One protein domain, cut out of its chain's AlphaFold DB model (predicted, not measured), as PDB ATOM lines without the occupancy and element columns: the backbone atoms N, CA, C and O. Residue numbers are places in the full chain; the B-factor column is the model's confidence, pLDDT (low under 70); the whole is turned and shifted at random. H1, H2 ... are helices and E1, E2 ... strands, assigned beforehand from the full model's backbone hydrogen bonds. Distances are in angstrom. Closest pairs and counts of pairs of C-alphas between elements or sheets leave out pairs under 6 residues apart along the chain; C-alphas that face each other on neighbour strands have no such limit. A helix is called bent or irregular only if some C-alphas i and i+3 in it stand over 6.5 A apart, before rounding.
ATOM      1  N   LEU A 225     -23.978  59.274  30.373       87.62
ATOM      2  CA  LEU A 225     -24.128  58.807  31.759       87.62
ATOM      3  C   LEU A 225     -24.856  59.801  32.670       87.62
ATOM      4  O   LEU A 225     -25.586  59.378  33.565       87.62
ATOM      5  N   ALA A 226     -24.725  61.111  32.437       82.75
ATOM      6  CA  ALA A 226     -25.509  62.097  33.184       82.75
ATOM      7  C   ALA A 226     -27.001  62.011  32.834       82.75
ATOM      8  O   ALA A 226     -27.848  62.099  33.716       82.75
ATOM      9  N   THR A 227     -27.331  61.778  31.560       86.12
ATOM     10  CA  THR A 227     -28.728  61.587  31.131       86.12
ATOM     11  C   THR A 227     -29.331  60.319  31.740       86.12
ATOM     12  O   THR A 227     -30.475  60.342  32.191       86.12
ATOM     13  N   TRP A 228     -28.557  59.231  31.797       89.38
ATOM     14  CA  TRP A 228     -28.967  57.981  32.439       89.38
ATOM     15  C   TRP A 228     -29.222  58.151  33.943       89.38
ATOM     16  O   TRP A 228     -30.265  57.734  34.445       89.38
ATOM     17  N   ALA A 229     -28.313  58.830  34.649       82.50
ATOM     18  CA  ALA A 229     -28.458  59.120  36.075       82.50
ATOM     19  C   ALA A 229     -29.668  60.028  36.368       82.50
ATOM     20  O   ALA A 229     -30.461  59.715  37.256       82.50
ATOM     21  N   ASP A 230     -29.853  61.102  35.589       80.44
ATOM     22  CA  ASP A 230     -31.006  62.009  35.707       80.44
ATOM     23  C   ASP A 230     -32.329  61.240  35.514       80.44
ATOM     24  O   ASP A 230     -33.294  61.439  36.256       80.44
ATOM     25  N   TYR A 231     -32.375  60.329  34.534       87.44
ATOM     26  CA  TYR A 231     -33.530  59.469  34.292       87.44
ATOM     27  C   TYR A 231     -33.808  58.529  35.471       87.44
ATOM     28  O   TYR A 231     -34.917  58.567  36.008       87.44
ATOM     29  N   ARG A 232     -32.820  57.732  35.904       87.94
ATOM     30  CA  ARG A 232     -32.961  56.790  37.033       87.94
ATOM     31  C   ARG A 232     -33.475  57.479  38.279       87.94
ATOM     32  O   ARG A 232     -34.380  56.998  38.952       87.94
ATOM     33  N   ALA A 233     -32.924  58.642  38.560       74.62
ATOM     34  CA  ALA A 233     -33.313  59.373  39.733       74.62
ATOM     35  C   ALA A 233     -34.712  59.982  39.664       74.62
ATOM     36  O   ALA A 233     -35.409  59.993  40.674       74.62
ATOM     37  N   SER A 234     -35.157  60.419  38.482       77.62
ATOM     38  CA  SER A 234     -36.544  60.863  38.298       77.62
ATOM     39  C   SER A 234     -37.569  59.762  38.615       77.62
ATOM     40  O   SER A 234     -38.742  60.054  38.833       77.62
ATOM     41  N   LEU A 235     -37.141  58.493  38.629       82.06
ATOM     42  CA  LEU A 235     -37.969  57.347  38.990       82.06
ATOM     43  C   LEU A 235     -37.877  56.973  40.465       82.06
ATOM     44  O   LEU A 235     -38.817  56.373  40.973       82.06
ATOM     45  N   ALA A 236     -36.780  57.300  41.149       71.81
ATOM     46  CA  ALA A 236     -36.513  56.814  42.500       71.81
ATOM     47  C   ALA A 236     -37.596  57.237  43.504       71.81
ATOM     48  O   ALA A 236     -38.078  56.401  44.261       71.81
ATOM     49  N   GLU A 237     -38.060  58.489  43.449       61.72
ATOM     50  CA  GLU A 237     -39.161  58.956  44.305       61.72
ATOM     51  C   GLU A 237     -40.471  58.211  44.011       61.72
ATOM     52  O   GLU A 237     -41.151  57.767  44.934       61.72
ATOM     53  N   ARG A 238     -40.803  58.012  42.724       71.06
ATOM     54  CA  ARG A 238     -41.995  57.253  42.303       71.06
ATOM     55  C   ARG A 238     -41.922  55.796  42.760       71.06
ATOM     56  O   ARG A 238     -42.928  55.243  43.184       71.06
ATOM     57  N   PHE A 239     -40.738  55.199  42.666       69.81
ATOM     58  CA  PHE A 239     -40.470  53.820  43.046       69.81
ATOM     59  C   PHE A 239     -40.634  53.611  44.555       69.81
ATOM     60  O   PHE A 239     -41.384  52.736  44.981       69.81
ATOM     61  N   ILE A 240     -40.004  54.473  45.361       60.53
ATOM     62  CA  ILE A 240     -40.110  54.440  46.826       60.53
ATOM     63  C   ILE A 240     -41.561  54.661  47.264       60.53
ATOM     64  O   ILE A 240     -42.062  53.928  48.112       60.53
ATOM     65  N   ALA A 241     -42.253  55.639  46.671       53.78
ATOM     66  CA  ALA A 241     -43.635  55.956  47.022       53.78
ATOM     67  C   ALA A 241     -44.624  54.831  46.678       53.78
ATOM     68  O   ALA A 241     -45.622  54.665  47.377       53.78
ATOM     69  N   ALA A 242     -44.366  54.070  45.613       68.38
ATOM     70  CA  ALA A 242     -45.234  52.975  45.199       68.38
ATOM     71  C   ALA A 242     -45.128  51.743  46.106       68.38
ATOM     72  O   ALA A 242     -46.101  51.001  46.212       68.38
ATOM     73  N   ASN A 243     -43.969  51.533  46.750       69.19
ATOM     74  CA  ASN A 243     -43.699  50.404  47.649       69.19
ATOM     75  C   ASN A 243     -44.165  49.047  47.075       69.19
ATOM     76  O   ASN A 243     -44.790  48.242  47.767       69.19
ATOM     77  N   ASN A 244     -43.910  48.822  45.782       76.44
ATOM     78  CA  ASN A 244     -44.329  47.627  45.057       76.44
ATOM     79  C   ASN A 244     -43.132  46.664  44.897       76.44
ATOM     80  O   ASN A 244     -42.106  47.091  44.362       76.44
ATOM     81  N   PRO A 245     -43.241  45.397  45.342       76.62
ATOM     82  CA  PRO A 245     -42.134  44.440  45.306       76.62
ATOM     83  C   PRO A 245     -41.770  43.943  43.898       76.62
ATOM     84  O   PRO A 245     -40.641  43.502  43.697       76.62
ATOM     85  N   ASP A 246     -42.684  44.034  42.929       82.81
ATOM     86  CA  ASP A 246     -42.476  43.554  41.555       82.81
ATOM     87  C   ASP A 246     -41.781  44.608  40.681       82.81
ATOM     88  O   ASP A 246     -41.224  44.314  39.621       82.81
ATOM     89  N   TRP A 247     -41.797  45.867  41.123       88.38
ATOM     90  CA  TRP A 247     -41.182  46.969  40.397       88.38
ATOM     91  C   TRP A 247     -39.673  46.990  40.633       88.38
ATOM     92  O   TRP A 247     -39.167  46.657  41.707       88.38
ATOM     93  N   LYS A 248     -38.928  47.446  39.628       90.06
ATOM     94  CA  LYS A 248     -37.470  47.553  39.672       90.06
ATOM     95  C   LYS A 248     -37.016  48.940  39.231       90.06
ATOM     96  O   LYS A 248     -37.631  49.583  38.378       90.06
ATOM     97  N   LEU A 249     -35.894  49.390  39.796       85.38
ATOM     98  CA  LEU A 249     -35.156  50.552  39.296       85.38
ATOM     99  C   LEU A 249     -34.160  50.120  38.215       85.38
ATOM    100  O   LEU A 249     -33.546  49.055  38.353       85.38
ATOM    101  N   PRO A 250     -33.979  50.910  37.135       91.75
ATOM    102  CA  PRO A 250     -32.972  50.596  36.126       91.75
ATOM    103  C   PRO A 250     -31.578  50.468  36.757       91.75
ATOM    104  O   PRO A 250     -31.308  51.142  37.763       91.75
ATOM    105  N   PRO A 251     -30.683  49.646  36.189       87.44
ATOM    106  CA  PRO A 251     -29.368  49.417  36.768       87.44
ATOM    107  C   PRO A 251     -28.508  50.687  36.783       87.44
ATOM    108  O   PRO A 251     -28.509  51.477  35.841       87.44
ATOM    109  N   GLU A 252     -27.739  50.845  37.865       82.69
ATOM    110  CA  GLU A 252     -26.292  51.087  37.803       82.69
ATOM    111  C   GLU A 252     -25.735  51.668  36.509       82.69
ATOM    112  O   GLU A 252     -25.890  52.841  36.141       82.69
ATOM    113  N   GLN A 253     -25.009  50.755  35.889       86.38
ATOM    114  CA  GLN A 253     -24.372  50.858  34.606       86.38
ATOM    115  C   GLN A 253     -25.398  50.485  33.533       86.38
ATOM    116  O   GLN A 253     -26.095  49.480  33.696       86.38
ATOM    117  N   PRO A 254     -25.496  51.260  32.443       92.88
ATOM    118  CA  PRO A 254     -26.295  50.860  31.298       92.88
ATOM    119  C   PRO A 254     -25.828  49.525  30.713       92.88
ATOM    120  O   PRO A 254     -24.629  49.260  30.631       92.88
ATOM    121  N   THR A 255     -26.776  48.727  30.230       94.81
ATOM    122  CA  THR A 255     -26.484  47.511  29.465       94.81
ATOM    123  C   THR A 255     -25.832  47.883  28.131       94.81
ATOM    124  O   THR A 255     -26.345  48.729  27.396       94.81
ATOM    125  N   GLU A 256     -24.735  47.220  27.772       95.31
ATOM    126  CA  GLU A 256     -24.130  47.329  26.444       95.31
ATOM    127  C   GLU A 256     -24.767  46.378  25.427       95.31
ATOM    128  O   GLU A 256     -25.184  45.273  25.752       95.31
ATOM    129  N   VAL A 257     -24.772  46.777  24.153       95.12
ATOM    130  CA  VAL A 257     -25.235  45.905  23.065       95.12
ATOM    131  C   VAL A 257     -24.306  44.691  22.949       95.12
ATOM    132  O   VAL A 257     -23.102  44.885  22.772       95.12
ATOM    133  N   PRO A 258     -24.801  43.443  22.999       95.62
ATOM    134  CA  PRO A 258     -23.927  42.281  22.919       95.62
ATOM    135  C   PRO A 258     -23.125  42.229  21.620       95.62
ATOM    136  O   PRO A 258     -23.608  42.578  20.540       95.62
ATOM    137  N   ARG A 259     -21.894  41.720  21.714       93.94
ATOM    138  CA  ARG A 259     -20.980  41.611  20.570       93.94
ATOM    139  C   ARG A 259     -21.591  40.842  19.394       93.94
ATOM    140  O   ARG A 259     -21.477  41.293  18.266       93.94
ATOM    141  N   TRP A 260     -22.292  39.742  19.661       95.25
ATOM    142  CA  TRP A 260     -22.920  38.933  18.614       95.25
ATOM    143  C   TRP A 260     -24.014  39.678  17.837       95.25
ATOM    144  O   TRP A 260     -24.295  39.299  16.707       95.25
ATOM    145  N   TRP A 261     -24.633  40.714  18.415       95.69
ATOM    146  CA  TRP A 261     -25.573  41.566  17.683       95.69
ATOM    147  C   TRP A 261     -24.814  42.531  16.775       95.69
ATOM    148  O   TRP A 261     -25.177  42.707  15.618       95.69
ATOM    149  N   ARG A 262     -23.747  43.151  17.298       92.31
ATOM    150  CA  ARG A 262     -22.920  44.115  16.553       92.31
ATOM    151  C   ARG A 262     -22.188  43.482  15.370       92.31
ATOM    152  O   ARG A 262     -21.989  44.154  14.365       92.31
ATOM    153  N   ASP A 263     -21.799  42.219  15.508       94.31
ATOM    154  CA  ASP A 263     -21.006  41.491  14.516       94.31
ATOM    155  C   ASP A 263     -21.880  40.812  13.428       94.31
ATOM    156  O   ASP A 263     -21.333  40.281  12.464       94.31
ATOM    157  N   ASP A 264     -23.219  40.814  13.551       94.94
ATOM    158  CA  ASP A 264     -24.150  40.201  12.583       94.94
ATOM    159  C   ASP A 264     -24.622  41.251  11.549       94.94
ATOM    160  O   ASP A 264     -25.427  42.123  11.886       94.94
ATOM    161  N   PRO A 265     -24.144  41.199  10.287       92.06
ATOM    162  CA  PRO A 265     -24.425  42.229   9.283       92.06
ATOM    163  C   PRO A 265     -25.879  42.235   8.795       92.06
ATOM    164  O   PRO A 265     -26.310  43.216   8.189       92.06
ATOM    165  N   ASP A 266     -26.640  41.168   9.058       92.12
ATOM    166  CA  ASP A 266     -28.053  41.077   8.681       92.12
ATOM    167  C   ASP A 266     -28.976  41.726   9.722       92.12
ATOM    168  O   ASP A 266     -30.192  41.807   9.517       92.12
ATOM    169  N   LEU A 267     -28.432  42.147  10.870       94.94
ATOM    170  CA  LEU A 267     -29.202  42.795  11.922       94.94
ATOM    171  C   LEU A 267     -29.202  44.318  11.779       94.94
ATOM    172  O   LEU A 267     -28.210  44.926  11.377       94.94
ATOM    173  N   PRO A 268     -30.325  44.969  12.133       94.88
ATOM    174  CA  PRO A 268     -30.385  46.419  12.167       94.88
ATOM    175  C   PRO A 268     -29.442  46.969  13.241       94.88
ATOM    176  O   PRO A 268     -29.188  46.338  14.273       94.88
ATOM    177  N   GLU A 269     -29.012  48.213  13.043       95.06
ATOM    178  CA  GLU A 269     -28.305  48.960  14.078       95.06
ATOM    179  C   GLU A 269     -29.183  49.057  15.337       95.06
ATOM    180  O   GLU A 269     -30.295  49.598  15.300       95.06
ATOM    181  N   LEU A 270     -28.652  48.543  16.446       95.50
ATOM    182  CA  LEU A 270     -29.172  48.697  17.798       95.50
ATOM    183  C   LEU A 270     -28.134  49.483  18.592       95.50
ATOM    184  O   LEU A 270     -26.982  49.066  18.696       95.50
ATOM    185  N   THR A 271     -28.526  50.639  19.123       95.06
ATOM    186  CA  THR A 271     -27.626  51.480  19.918       95.06
ATOM    187  C   THR A 271     -27.799  51.206  21.412       95.06
ATOM    188  O   THR A 271     -28.821  50.655  21.829       95.06
ATOM    189  N   VAL A 272     -26.823  51.599  22.237       95.81
ATOM    190  CA  VAL A 272     -26.896  51.428  23.700       95.81
ATOM    191  C   VAL A 272     -28.094  52.191  24.258       95.81
ATOM    192  O   VAL A 272     -28.815  51.678  25.111       95.81
ATOM    193  N   ASN A 273     -28.360  53.390  23.736       95.00
ATOM    194  CA  ASN A 273     -29.528  54.175  24.120       95.00
ATOM    195  C   ASN A 273     -30.847  53.431  23.835       95.00
ATOM    196  O   ASN A 273     -31.696  53.333  24.717       95.00
ATOM    197  N   HIS A 274     -31.008  52.849  22.639       95.44
ATOM    198  CA  HIS A 274     -32.227  52.106  22.291       95.44
ATOM    199  C   HIS A 274     -32.357  50.779  23.053       95.44
ATOM    200  O   HIS A 274     -33.466  50.414  23.436       95.44
ATOM    201  N   LEU A 275     -31.245  50.092  23.342       96.94
ATOM    202  CA  LEU A 275     -31.251  48.894  24.185       96.94
ATOM    203  C   LEU A 275     -31.703  49.204  25.616       96.94
ATOM    204  O   LEU A 275     -32.583  48.544  26.155       96.94
ATOM    205  N   ASN A 276     -31.162  50.247  26.237       97.31
ATOM    206  CA  ASN A 276     -31.584  50.598  27.592       97.31
ATOM    207  C   ASN A 276     -33.014  51.159  27.613       97.31
ATOM    208  O   ASN A 276     -33.767  50.868  28.539       97.31
ATOM    209  N   HIS A 277     -33.428  51.881  26.565       95.62
ATOM    210  CA  HIS A 277     -34.817  52.300  26.377       95.62
ATOM    211  C   HIS A 277     -35.786  51.111  26.311       95.62
ATOM    212  O   HIS A 277     -36.830  51.147  26.962       95.62
ATOM    213  N   LEU A 278     -35.464  50.066  25.538       95.62
ATOM    214  CA  LEU A 278     -36.352  48.911  25.396       95.62
ATOM    215  C   LEU A 278     -36.420  48.092  26.688       95.62
ATOM    216  O   LEU A 278     -37.515  47.730  27.097       95.62
ATOM    217  N   LEU A 279     -35.289  47.851  27.360       97.00
ATOM    218  CA  LEU A 279     -35.252  47.029  28.574       97.00
ATOM    219  C   LEU A 279     -35.847  47.774  29.767       97.00
ATOM    220  O   LEU A 279     -36.799  47.305  30.383       97.00
ATOM    221  N   TYR A 280     -35.316  48.958  30.057       96.62
ATOM    222  CA  TYR A 280     -35.537  49.637  31.331       96.62
ATOM    223  C   TYR A 280     -36.363  50.911  31.211       96.62
ATOM    224  O   TYR A 280     -36.796  51.447  32.223       96.62
ATOM    225  N   GLY A 281     -36.584  51.396  29.989       94.69
ATOM    226  CA  GLY A 281     -37.279  52.645  29.722       94.69
ATOM    227  C   GLY A 281     -36.343  53.842  29.635       94.69
ATOM    228  O   GLY A 281     -35.121  53.763  29.754       94.69
ATOM    229  N   SER A 282     -36.940  54.995  29.360       92.56
ATOM    230  CA  SER A 282     -36.238  56.275  29.292       92.56
ATOM    231  C   SER A 282     -37.177  57.427  29.635       92.56
ATOM    232  O   SER A 282     -38.396  57.340  29.444       92.56
ATOM    233  N   GLY A 283     -36.601  58.538  30.087       88.62
ATOM    234  CA  GLY A 283     -37.316  59.772  30.375       88.62
ATOM    235  C   GLY A 283     -36.790  60.935  29.543       88.62
ATOM    236  O   GLY A 283     -35.592  61.050  29.288       88.62
ATOM    237  N   LYS A 284     -37.687  61.842  29.155       84.62
ATOM    238  CA  LYS A 284     -37.318  63.159  28.627       84.62
ATOM    239  C   LYS A 284     -37.930  64.238  29.502       84.62
ATOM    240  O   LYS A 284     -39.141  64.268  29.700       84.62
ATOM    241  N   ARG A 285     -37.090  65.147  29.985       75.19
ATOM    242  CA  ARG A 285     -37.527  66.334  30.717       75.19
ATOM    243  C   ARG A 285     -37.893  67.427  29.718       75.19
ATOM    244  O   ARG A 285     -37.024  67.934  29.009       75.19
ATOM    245  N   ARG A 286     -39.175  67.794  29.639       69.00
ATOM    246  CA  ARG A 286     -39.638  68.895  28.779       69.00
ATOM    247  C   ARG A 286     -39.719  70.183  29.586       69.00
ATOM    248  O   ARG A 286     -40.256  70.208  30.690       69.00
ATOM    249  N   ASN A 287     -39.178  71.257  29.019       57.81
ATOM    250  CA  ASN A 287     -39.251  72.585  29.614       57.81
ATOM    251  C   ASN A 287     -40.515  73.279  29.092       57.81
ATOM    252  O   ASN A 287     -40.610  73.581  27.905       57.81
ATOM    253  N   THR A 288     -41.501  73.513  29.953       51.75
ATOM    254  CA  THR A 288     -42.823  74.061  29.588       51.75
ATOM    255  C   THR A 288     -42.864  75.592  29.474       51.75
ATOM    256  O   THR A 288     -43.928  76.201  29.525       51.75
ATOM    257  N   GLY A 289     -41.715  76.246  29.280       49.75
ATOM    258  CA  GLY A 289     -41.618  77.707  29.213       49.75
ATOM    259  C   GLY A 289     -41.830  78.400  30.569       49.75
ATOM    260  O   GLY A 289     -41.885  77.754  31.611       49.75
ATOM    261  N   LYS A 290     -41.943  79.739  30.555       45.69
ATOM    262  CA  LYS A 290     -41.862  80.642  31.730       45.69
ATOM    263  C   LYS A 290     -42.895  80.423  32.858       45.69
ATOM    264  O   LYS A 290     -42.821  81.131  33.855       45.69
ATOM    265  N   ARG A 291     -43.868  79.512  32.720       43.75
ATOM    266  CA  ARG A 291     -44.959  79.316  33.701       43.75
ATOM    267  C   ARG A 291     -45.289  77.861  34.052       43.75
ATOM    268  O   ARG A 291     -46.168  77.649  34.875       43.75
ATOM    269  N   GLY A 292     -44.628  76.870  33.453       42.50
ATOM    270  CA  GLY A 292     -44.900  75.461  33.754       42.50
ATOM    271  C   GLY A 292     -43.719  74.799  34.449       42.50
ATOM    272  O   GLY A 292     -42.600  74.889  33.941       42.50
ATOM    273  N   SER A 293     -43.972  74.103  35.558       44.03
ATOM    274  CA  SER A 293     -42.976  73.243  36.200       44.03
ATOM    275  C   SER A 293     -42.469  72.189  35.204       44.03
ATOM    276  O   SER A 293     -43.283  71.608  34.480       44.03
ATOM    277  N   PRO A 294     -41.150  71.929  35.135       57.22
ATOM    278  CA  PRO A 294     -40.604  70.887  34.273       57.22
ATOM    279  C   PRO A 294     -41.306  69.554  34.541       57.22
ATOM    280  O   PRO A 294     -41.392  69.131  35.691       57.22
ATOM    281  N   HIS A 295     -41.780  68.887  33.488       67.50
ATOM    282  CA  HIS A 295     -42.394  67.566  33.605       67.50
ATOM    283  C   HIS A 295     -41.572  66.529  32.841       67.50
ATOM    284  O   HIS A 295     -41.003  66.803  31.776       67.50
ATOM    285  N   TRP A 296     -41.503  65.329  33.409       80.81
ATOM    286  CA  TRP A 296     -40.907  64.175  32.759       80.81
ATOM    287  C   TRP A 296     -41.961  63.438  31.940       80.81
ATOM    288  O   TRP A 296     -43.065  63.175  32.412       80.81
ATOM    289  N   THR A 297     -41.607  63.090  30.707       85.94
ATOM    290  CA  THR A 297     -42.367  62.148  29.882       85.94
ATOM    291  C   THR A 297     -41.573  60.858  29.755       85.94
ATOM    292  O   THR A 297     -40.421  60.902  29.312       85.94
ATOM    293  N   TYR A 298     -42.191  59.739  30.123       91.56
ATOM    294  CA  TYR A 298     -41.566  58.420  30.138       91.56
ATOM    295  C   TYR A 298     -42.044  57.544  28.978       91.56
ATOM    296  O   TYR A 298     -43.152  57.713  28.467       91.56
ATOM    297  N   SER A 299     -41.191  56.621  28.540       93.00
ATOM    298  CA  SER A 299     -41.491  55.652  27.475       93.00
ATOM    299  C   SER A 299     -40.516  54.474  27.516       93.00
ATOM    300  O   SER A 299     -39.434  54.614  28.089       93.00
ATOM    301  N   GLY A 300     -40.872  53.364  26.865       93.62
ATOM    302  CA  GLY A 300     -40.098  52.118  26.899       93.62
ATOM    303  C   GLY A 300     -40.283  51.365  28.219       93.62
ATOM    304  O   GLY A 300     -41.255  51.627  28.929       93.62
ATOM    305  N   GLY A 301     -39.338  50.479  28.538       95.00
ATOM    306  CA  GLY A 301     -39.364  49.658  29.752       95.00
ATOM    307  C   GLY A 301     -40.231  48.427  29.558       95.00
ATOM    308  O   GLY A 301     -41.355  48.381  30.030       95.00
ATOM    309  N   HIS A 302     -39.729  47.461  28.799       95.88
ATOM    310  CA  HIS A 302     -40.460  46.247  28.459       95.88
ATOM    311  C   HIS A 302     -39.898  45.014  29.156       95.88
ATOM    312  O   HIS A 302     -40.531  43.973  29.107       95.88
ATOM    313  N   MET A 303     -38.738  45.079  29.814       96.81
ATOM    314  CA  MET A 303     -38.300  43.971  30.662       96.81
ATOM    315  C   MET A 303     -39.179  43.896  31.919       96.81
ATOM    316  O   MET A 303     -39.657  44.924  32.407       96.81
ATOM    317  N   HIS A 304     -39.378  42.689  32.449       95.06
ATOM    318  CA  HIS A 304     -40.222  42.485  33.619       95.06
ATOM    319  C   HIS A 304     -39.774  43.315  34.839       95.06
ATOM    320  O   HIS A 304     -38.614  43.238  35.279       95.06
ATOM    321  N   GLY A 305     -40.713  44.081  35.396       91.62
ATOM    322  CA  GLY A 305     -40.528  45.003  36.516       91.62
ATOM    323  C   GLY A 305     -40.225  46.454  36.120       91.62
ATOM    324  O   GLY A 305     -39.911  47.258  37.001       91.62
ATOM    325  N   TYR A 306     -40.304  46.823  34.834       95.12
ATOM    326  CA  TYR A 306     -39.959  48.168  34.332       95.12
ATOM    327  C   TYR A 306     -41.078  48.890  33.551       95.12
ATOM    328  O   TYR A 306     -41.008  50.103  33.351       95.12
ATOM    329  N   GLY A 307     -42.142  48.203  33.149       91.12
ATOM    330  CA  GLY A 307     -43.291  48.742  32.412       91.12
ATOM    331  C   GLY A 307     -44.133  49.732  33.209       91.12
ATOM    332  O   GLY A 307     -44.708  50.658  32.625       91.12
ATOM    333  N   TRP A 308     -44.107  49.645  34.542       89.88
ATOM    334  CA  TRP A 308     -44.730  50.615  35.458       89.88
ATOM    335  C   TRP A 308     -44.281  52.067  35.218       89.88
ATOM    336  O   TRP A 308     -44.994  53.028  35.526       89.88
ATOM    337  N   ILE A 309     -43.093  52.253  34.640       89.25
ATOM    338  CA  ILE A 309     -42.495  53.565  34.389       89.25
ATOM    339  C   ILE A 309     -43.366  54.393  33.437       89.25
ATOM    340  O   ILE A 309     -43.487  55.611  33.632       89.25
ATOM    341  N   ALA A 310     -43.978  53.739  32.442       88.75
ATOM    342  CA  ALA A 310     -44.711  54.371  31.347       88.75
ATOM    343  C   ALA A 310     -46.015  53.644  30.949       88.75
ATOM    344  O   ALA A 310     -46.487  53.870  29.830       88.75
ATOM    345  N   ASP A 311     -46.562  52.798  31.831       89.69
ATOM    346  CA  ASP A 311     -47.730  51.930  31.590       89.69
ATOM    347  C   ASP A 311     -47.588  51.112  30.295       89.69
ATOM    348  O   ASP A 311     -48.337  51.269  29.325       89.69
ATOM    349  N   ARG A 312     -46.521  50.310  30.226       90.56
ATOM    350  CA  ARG A 312     -46.167  49.517  29.041       90.56
ATOM    351  C   ARG A 312     -46.275  48.020  29.307       90.56
ATOM    352  O   ARG A 312     -46.039  47.603  30.434       90.56
ATOM    353  N   PRO A 313     -46.601  47.219  28.271       91.88
ATOM    354  CA  PRO A 313     -46.541  45.769  28.379       91.88
ATOM    355  C   PRO A 313     -45.095  45.324  28.602       91.88
ATOM    356  O   PRO A 313     -44.168  45.890  28.006       91.88
ATOM    357  N   GLU A 314     -44.932  44.311  29.440       94.44
ATOM    358  CA  GLU A 314     -43.648  43.724  29.798       94.44
ATOM    359  C   GLU A 314     -43.518  42.317  29.209       94.44
ATOM    360  O   GLU A 314     -44.512  41.624  28.999       94.44
ATOM    361  N   PHE A 315     -42.285  41.893  28.946       95.56
ATOM    362  CA  PHE A 315     -41.947  40.495  28.721       95.56
ATOM    363  C   PHE A 315     -42.231  39.671  29.984       95.56
ATOM    364  O   PHE A 315     -42.261  40.238  31.079       95.56
ATOM    365  N   PRO A 316     -42.399  38.344  29.845       93.88
ATOM    366  CA  PRO A 316     -42.577  37.453  30.986       93.88
ATOM    367  C   PRO A 316     -41.453  37.582  32.021       93.88
ATOM    368  O   PRO A 316     -40.319  37.942  31.694       93.88
ATOM    369  N   ASP A 317     -41.762  37.267  33.275       93.62
ATOM    370  CA  ASP A 317     -40.834  37.364  34.404       93.62
ATOM    371  C   ASP A 317     -39.647  36.392  34.313       93.62
ATOM    372  O   ASP A 317     -38.560  36.699  34.811       93.62
ATOM    373  N   ASP A 318     -39.819  35.269  33.613       93.19
ATOM    374  CA  ASP A 318     -38.784  34.276  33.318       93.19
ATOM    375  C   ASP A 318     -37.872  34.655  32.132       93.19
ATOM    376  O   ASP A 318     -36.939  33.915  31.802       93.19
ATOM    377  N   TRP A 319     -38.109  35.792  31.466       95.25
ATOM    378  CA  TRP A 319     -37.267  36.257  30.362       95.25
ATOM    379  C   TRP A 319     -36.138  37.163  30.844       95.25
ATOM    380  O   TRP A 319     -36.345  38.279  31.324       95.25
ATOM    381  N   ASP A 320     -34.908  36.707  30.616       94.50
ATOM    382  CA  ASP A 320     -33.713  37.520  30.796       94.50
ATOM    383  C   ASP A 320     -33.398  38.396  29.565       94.50
ATOM    384  O   ASP A 320     -34.005  38.291  28.493       94.50
ATOM    385  N   GLU A 321     -32.403  39.272  29.718       94.25
ATOM    386  CA  GLU A 321     -31.922  40.159  28.653       94.25
ATOM    387  C   GLU A 321     -31.557  39.390  27.370       94.25
ATOM    388  O   GLU A 321     -31.889  39.813  26.259       94.25
ATOM    389  N   GLN A 322     -30.884  38.242  27.504       94.62
ATOM    390  CA  GLN A 322     -30.428  37.471  26.350       94.62
ATOM    391  C   GLN A 322     -31.596  36.867  25.578       94.62
ATOM    392  O   GLN A 322     -31.557  36.831  24.345       94.62
ATOM    393  N   ARG A 323     -32.628  36.386  26.274       96.00
ATOM    394  CA  ARG A 323     -33.832  35.829  25.656       96.00
ATOM    395  C   ARG A 323     -34.622  36.907  24.928       96.00
ATOM    396  O   ARG A 323     -34.971  36.698  23.768       96.00
ATOM    397  N   ILE A 324     -34.789  38.083  25.539       97.00
ATOM    398  CA  ILE A 324     -35.410  39.247  24.886       97.00
ATOM    399  C   ILE A 324     -34.649  39.609  23.603       97.00
ATOM    400  O   ILE A 324     -35.255  39.806  22.550       97.00
ATOM    401  N   LEU A 325     -33.314  39.638  23.650       96.06
ATOM    402  CA  LEU A 325     -32.494  39.928  22.472       96.06
ATOM    403  C   LEU A 325     -32.539  38.815  21.415       96.06
ATOM    404  O   LEU A 325     -32.494  39.108  20.223       96.06
ATOM    405  N   LYS A 326     -32.676  37.542  21.790       95.69
ATOM    406  CA  LYS A 326     -32.912  36.463  20.815       95.69
ATOM    407  C   LYS A 326     -34.266  36.630  20.125       95.69
ATOM    408  O   LYS A 326     -34.319  36.584  18.902       95.69
ATOM    409  N   ALA A 327     -35.328  36.924  20.875       96.00
ATOM    410  CA  ALA A 327     -36.639  37.213  20.296       96.00
ATOM    411  C   ALA A 327     -36.590  38.435  19.363       96.00
ATOM    412  O   ALA A 327     -37.137  38.414  18.261       96.00
ATOM    413  N   ALA A 328     -35.856  39.480  19.760       95.62
ATOM    414  CA  ALA A 328     -35.596  40.641  18.919       95.62
ATOM    415  C   ALA A 328     -34.883  40.262  17.612       95.62
ATOM    416  O   ALA A 328     -35.264  40.747  16.544       95.62
ATOM    417  N   LYS A 329     -33.874  39.383  17.682       96.12
ATOM    418  CA  LYS A 329     -33.133  38.884  16.518       96.12
ATOM    419  C   LYS A 329     -34.071  38.187  15.534       96.12
ATOM    420  O   LYS A 329     -34.076  38.536  14.352       96.12
ATOM    421  N   GLU A 330     -34.896  37.265  16.029       96.38
ATOM    422  CA  GLU A 330     -35.870  36.530  15.214       96.38
ATOM    423  C   GLU A 330     -36.904  37.470  14.585       96.38
ATOM    424  O   GLU A 330     -37.151  37.407  13.380       96.38
ATOM    425  N   ALA A 331     -37.430  38.430  15.352       95.56
ATOM    426  CA  ALA A 331     -38.335  39.453  14.830       95.56
ATOM    427  C   ALA A 331     -37.676  40.296  13.724       95.56
ATOM    428  O   ALA A 331     -38.302  40.600  12.707       95.56
ATOM    429  N   CYS A 332     -36.396  40.648  13.879       95.06
ATOM    430  CA  CYS A 332     -35.656  41.415  12.879       95.06
ATOM    431  C   CYS A 332     -35.414  40.624  11.589       95.06
ATOM    432  O   CYS A 332     -35.568  41.195  10.506       95.06
ATOM    433  N   LYS A 333     -35.051  39.339  11.679       94.75
ATOM    434  CA  LYS A 333     -34.714  38.517  10.505       94.75
ATOM    435  C   LYS A 333     -35.946  37.954   9.800       94.75
ATOM    436  O   LYS A 333     -36.011  37.990   8.573       94.75
ATOM    437  N   HIS A 334     -36.936  37.503  10.564       95.38
ATOM    438  CA  HIS A 334     -38.026  36.665  10.060       95.38
ATOM    439  C   HIS A 334     -39.423  37.251  10.282       95.38
ATOM    440  O   HIS A 334     -40.393  36.712   9.755       95.38
ATOM    441  N   GLY A 335     -39.547  38.355  11.024       93.75
ATOM    442  CA  GLY A 335     -40.844  38.969  11.287       93.75
ATOM    443  C   GLY A 335     -41.516  39.535  10.034       93.75
ATOM    444  O   GLY A 335     -40.870  40.107   9.149       93.75
ATOM    445  N   GLU A 336     -42.842  39.418   9.995       94.00
ATOM    446  CA  GLU A 336     -43.693  39.981   8.952       94.00
ATOM    447  C   GLU A 336     -43.625  41.513   9.014       94.00
ATOM    448  O   GLU A 336     -43.905  42.119  10.054       94.00
ATOM    449  N   LEU A 337     -43.245  42.156   7.907       91.81
ATOM    450  CA  LEU A 337     -43.151  43.611   7.842       91.81
ATOM    451  C   LEU A 337     -44.549  44.238   7.770       91.81
ATOM    452  O   LEU A 337     -45.268  44.073   6.787       91.81
ATOM    453  N   ARG A 338     -44.892  45.045   8.775       88.44
ATOM    454  CA  ARG A 338     -46.095  45.881   8.810       88.44
ATOM    455  C   ARG A 338     -45.717  47.325   9.104       88.44
ATOM    456  O   ARG A 338     -45.293  47.668  10.208       88.44
ATOM    457  N   ALA A 339     -45.868  48.190   8.102       88.50
ATOM    458  CA  ALA A 339     -45.428  49.585   8.148       88.50
ATOM    459  C   ALA A 339     -43.948  49.720   8.579       88.50
ATOM    460  O   ALA A 339     -43.057  49.307   7.844       88.50
ATOM    461  N   ARG A 340     -43.675  50.301   9.755       90.62
ATOM    462  CA  ARG A 340     -42.321  50.443  10.333       90.62
ATOM    463  C   ARG A 340     -42.045  49.445  11.458       90.62
ATOM    464  O   ARG A 340     -41.212  49.706  12.323       90.62
ATOM    465  N   THR A 341     -42.768  48.333  11.474       94.12
ATOM    466  CA  THR A 341     -42.614  47.277  12.472       94.12
ATOM    467  C   THR A 341     -42.462  45.919  11.808       94.12
ATOM    468  O   THR A 341     -43.014  45.702  10.732       94.12
ATOM    469  N   LYS A 342     -41.728  45.008  12.442       96.06
ATOM    470  CA  LYS A 342     -41.755  43.580  12.120       96.06
ATOM    471  C   LYS A 342     -42.398  42.831  13.274       96.06
ATOM    472  O   LYS A 342     -42.096  43.137  14.424       96.06
ATOM    473  N   ILE A 343     -43.280  41.888  12.966       94.94
ATOM    474  CA  ILE A 343     -44.027  41.130  13.972       94.94
ATOM    475  C   ILE A 343     -43.745  39.644  13.786       94.94
ATOM    476  O   ILE A 343     -43.767  39.147  12.661       94.94
ATOM    477  N   ILE A 344     -43.480  38.936  14.878       95.88
ATOM    478  CA  ILE A 344     -43.306  37.481  14.883       95.88
ATOM    479  C   ILE A 344     -43.922  36.893  16.148       95.88
ATOM    480  O   ILE A 344     -43.976  37.566  17.174       95.88
ATOM    481  N   THR A 345     -44.355  35.639  16.097       95.50
ATOM    482  CA  THR A 345     -44.649  34.873  17.311       95.50
ATOM    483  C   THR A 345     -43.374  34.179  17.777       95.50
ATOM    484  O   THR A 345     -42.781  33.413  17.021       95.50
ATOM    485  N   PHE A 346     -42.955  34.441  19.012       93.56
ATOM    486  CA  PHE A 346     -41.805  33.803  19.652       93.56
ATOM    487  C   PHE A 346     -42.232  33.301  21.031       93.56
ATOM    488  O   PHE A 346     -42.762  34.078  21.823       93.56
ATOM    489  N   ASP A 347     -42.048  32.006  21.302       90.38
ATOM    490  CA  ASP A 347     -42.462  31.351  22.554       90.38
ATOM    491  C   ASP A 347     -43.918  31.660  22.967       90.38
ATOM    492  O   ASP A 347     -44.210  31.895  24.133       90.38
ATOM    493  N   ASN A 348     -44.839  31.642  21.996       89.62
ATOM    494  CA  ASN A 348     -46.272  31.961  22.138       89.62
ATOM    495  C   ASN A 348     -46.628  33.441  22.376       89.62
ATOM    496  O   ASN A 348     -47.806  33.748  22.524       89.62
ATOM    497  N   TYR A 349     -45.660  34.358  22.321       91.94
ATOM    498  CA  TYR A 349     -45.902  35.799  22.433       91.94
ATOM    499  C   TYR A 349     -45.726  36.496  21.085       91.94
ATOM    500  O   TYR A 349     -44.786  36.207  20.341       91.94
ATOM    501  N   ALA A 350     -46.606  37.439  20.758       93.69
ATOM    502  CA  ALA A 350     -46.448  38.302  19.598       93.69
ATOM    503  C   ALA A 350     -45.442  39.414  19.919       93.69
ATOM    504  O   ALA A 350     -45.719  40.361  20.658       93.69
ATOM    505  N   ILE A 351     -44.257  39.307  19.325       95.25
ATOM    506  CA  ILE A 351     -43.148  40.236  19.516       95.25
ATOM    507  C   ILE A 351     -43.134  41.254  18.387       95.25
ATOM    508  O   ILE A 351     -43.129  40.899  17.205       95.25
ATOM    509  N   ILE A 352     -43.100  42.533  18.756       95.50
ATOM    510  CA  ILE A 352     -43.110  43.657  17.826       95.50
ATOM    511  C   ILE A 352     -41.750  44.346  17.872       95.50
ATOM    512  O   ILE A 352     -41.360  44.929  18.883       95.50
ATOM    513  N   ALA A 353     -41.044  44.321  16.744       96.44
ATOM    514  CA  ALA A 353     -39.824  45.076  16.522       96.44
ATOM    515  C   ALA A 353     -40.129  46.388  15.802       96.44
ATOM    516  O   ALA A 353     -40.634  46.368  14.681       96.44
ATOM    517  N   ALA A 354     -39.827  47.533  16.417       95.44
ATOM    518  CA  ALA A 354     -40.121  48.852  15.860       95.44
ATOM    519  C   ALA A 354     -38.868  49.551  15.327       95.44
ATOM    520  O   ALA A 354     -37.844  49.612  16.006       95.44
ATOM    521  N   PHE A 355     -38.974  50.151  14.140       94.56
ATOM    522  CA  PHE A 355     -37.850  50.760  13.432       94.56
ATOM    523  C   PHE A 355     -38.057  52.258  13.194       94.56
ATOM    524  O   PHE A 355     -39.178  52.743  13.010       94.56
ATOM    525  N   ASN A 356     -36.961  53.016  13.147       90.69
ATOM    526  CA  ASN A 356     -37.006  54.415  12.726       90.69
ATOM    527  C   ASN A 356     -37.030  54.550  11.193       90.69
ATOM    528  O   ASN A 356     -36.885  53.582  10.451       90.69
ATOM    529  N   GLY A 357     -37.166  55.784  10.692       86.25
ATOM    530  CA  GLY A 357     -37.168  56.060   9.248       86.25
ATOM    531  C   GLY A 357     -35.856  55.741   8.512       86.25
ATOM    532  O   GLY A 357     -35.837  55.794   7.290       86.25
ATOM    533  N   LYS A 358     -34.776  55.421   9.236       87.38
ATOM    534  CA  LYS A 358     -33.476  54.990   8.701       87.38
ATOM    535  C   LYS A 358     -33.247  53.476   8.852       87.38
ATOM    536  O   LYS A 358     -32.138  53.020   8.608       87.38
ATOM    537  N   GLY A 359     -34.250  52.710   9.293       86.25
ATOM    538  CA  GLY A 359     -34.144  51.259   9.484       86.25
ATOM    539  C   GLY A 359     -33.420  50.813  10.760       86.25
ATOM    540  O   GLY A 359     -33.149  49.626  10.908       86.25
ATOM    541  N   ARG A 360     -33.117  51.722  11.699       91.62
ATOM    542  CA  ARG A 360     -32.530  51.358  13.003       91.62
ATOM    543  C   ARG A 360     -33.594  50.836  13.950       91.62
ATOM    544  O   ARG A 360     -34.714  51.359  13.942       91.62
ATOM    545  N   LEU A 361     -33.219  49.894  14.806       94.62
ATOM    546  CA  LEU A 361     -34.102  49.351  15.827       94.62
ATOM    547  C   LEU A 361     -34.314  50.379  16.947       94.62
ATOM    548  O   LEU A 361     -33.353  50.871  17.533       94.62
ATOM    549  N   LEU A 362     -35.573  50.728  17.219       93.12
ATOM    550  CA  LEU A 362     -35.952  51.692  18.258       93.12
ATOM    551  C   LEU A 362     -36.346  51.020  19.568       93.12
ATOM    552  O   LEU A 362     -35.999  51.515  20.636       93.12
ATOM    553  N   SER A 363     -37.130  49.950  19.477       94.69
ATOM    554  CA  SER A 363     -37.616  49.194  20.626       94.69
ATOM    555  C   SER A 363     -38.118  47.824  20.175       94.69
ATOM    556  O   SER A 363     -38.441  47.629  18.997       94.69
ATOM    557  N   ILE A 364     -38.202  46.904  21.128       95.00
ATOM    558  CA  ILE A 364     -38.823  45.589  21.002       95.00
ATOM    559  C   ILE A 364     -39.762  45.446  22.191       95.00
ATOM    560  O   ILE A 364     -39.364  45.744  23.318       95.00
ATOM    561  N   TYR A 365     -40.994  45.024  21.949       94.25
ATOM    562  CA  TYR A 365     -41.992  44.873  23.002       94.25
ATOM    563  C   TYR A 365     -42.994  43.783  22.647       94.25
ATOM    564  O   TYR A 365     -43.241  43.548  21.457       94.25
ATOM    565  N   PRO A 366     -43.577  43.117  23.650       93.75
ATOM    566  CA  PRO A 366     -44.630  42.164  23.389       93.75
ATOM    567  C   PRO A 366     -45.961  42.900  23.186       93.75
ATOM    568  O   PRO A 366     -46.143  44.057  23.595       93.75
ATOM    569  N   ARG A 367     -46.901  42.258  22.497       89.44
ATOM    570  CA  ARG A 367     -48.232  42.817  22.268       89.44
ATOM    571  C   ARG A 367     -49.036  42.810  23.574       89.44
ATOM    572  O   ARG A 367     -49.025  41.834  24.310       89.44
TER     573      ARG A 367
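Overview. This is residues 225 to 367 of the 373 residues of the protein "Phage protein" of Bifidobacterium pseudolongum subsp. globosum (UniProt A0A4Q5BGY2). Look first for a twisted four-stranded antiparallel sheet with H4 crossing one of its faces; on the far side of H3, which sits between the two parts, lies a smaller part, the hairpin of E1 and E2 with H1 crossing over it. The hairpin's tip, residues 288 to 293, sticks out. The 143 printed residues hold four named helices and six named strands, in the order H1 H2 H3 E1 E2 H4 E3 E4 E5 E6, and the class is mixed, helices and strands. The large sheet runs E3 E4 E5 E6. The whole is compact, with a radius of gyration of the C-alphas of 15.8 A and spans of 47 by 35 by 27 A.

Arrangement. Begin at E3, residues 336 to 338, E4, 341 to 346, E5, 349 to 355, and E6, 361 to 366: a meander, each strand the antiparallel neighbour of the one before. The sheet is only just strongly twisted, its C-alphas lying up to 4.1 A off the best plane. Within hydrogen-bond range you find N 336 and O 343 at 2.8 A, N 344 and O 351 at 3.1 A, and N 354 and O 363 at 2.9 A. H4, residues 321 to 334, is on one face, two layers in all, at a height over the sheet of 8.3 A; it runs across the strands, at 65 degrees to E4 on the local plane, and its closest C-alphas to E4 are Ala 331 and Ile 344, 5.3 A apart. H3, residues 272 to 280, only grazes the sheet; C-alphas 278 and 363, its closest to E6, are 4.9 A apart. H3 and H4 are close but not clearly touching, with C-alphas 279 and 321 closest at 7.6 A. E1, residues 282 to 286, and E2, 295 to 299, form an antiparallel hairpin, with N 284 and O 297 2.9 A apart, within hydrogen-bond range. H1, residues 225 to 242, comes closest to E1 at the C-alphas of Tyr 231 and Gly 283, 5.5 A. H2, residues 259 to 262, is apart from H1 and H3. Every O i to N i+4 pair is within hydrogen-bond range in H3 and H4, 12 of 14 in H1, and H2 is too short for such a pair.

Along the chain. Find C-alpha 225 at (-24.128, 58.807, 31.759); from there H1 runs 25.7 A, with a kink of 26 degrees near residue 235, and is only just irregular, C-alphas 234 and 237 being 6.8 A apart. H4 starts at (-31.922, 40.159, 28.653) and is 19.9 A long; E5 is 19.2 A. E6 ends at C-alpha 366, (-44.630, 42.164, 23.389).

Size, cuts and confidence. The C-alphas of Lys 290 and Asp 347 are the farthest apart, 50.1 A. The printed part has no cut. The links H1 to H2 and E2 to H4 are long. Confidence is under 70 at residue 237, residues 239 to 243 and residues 286 to 295.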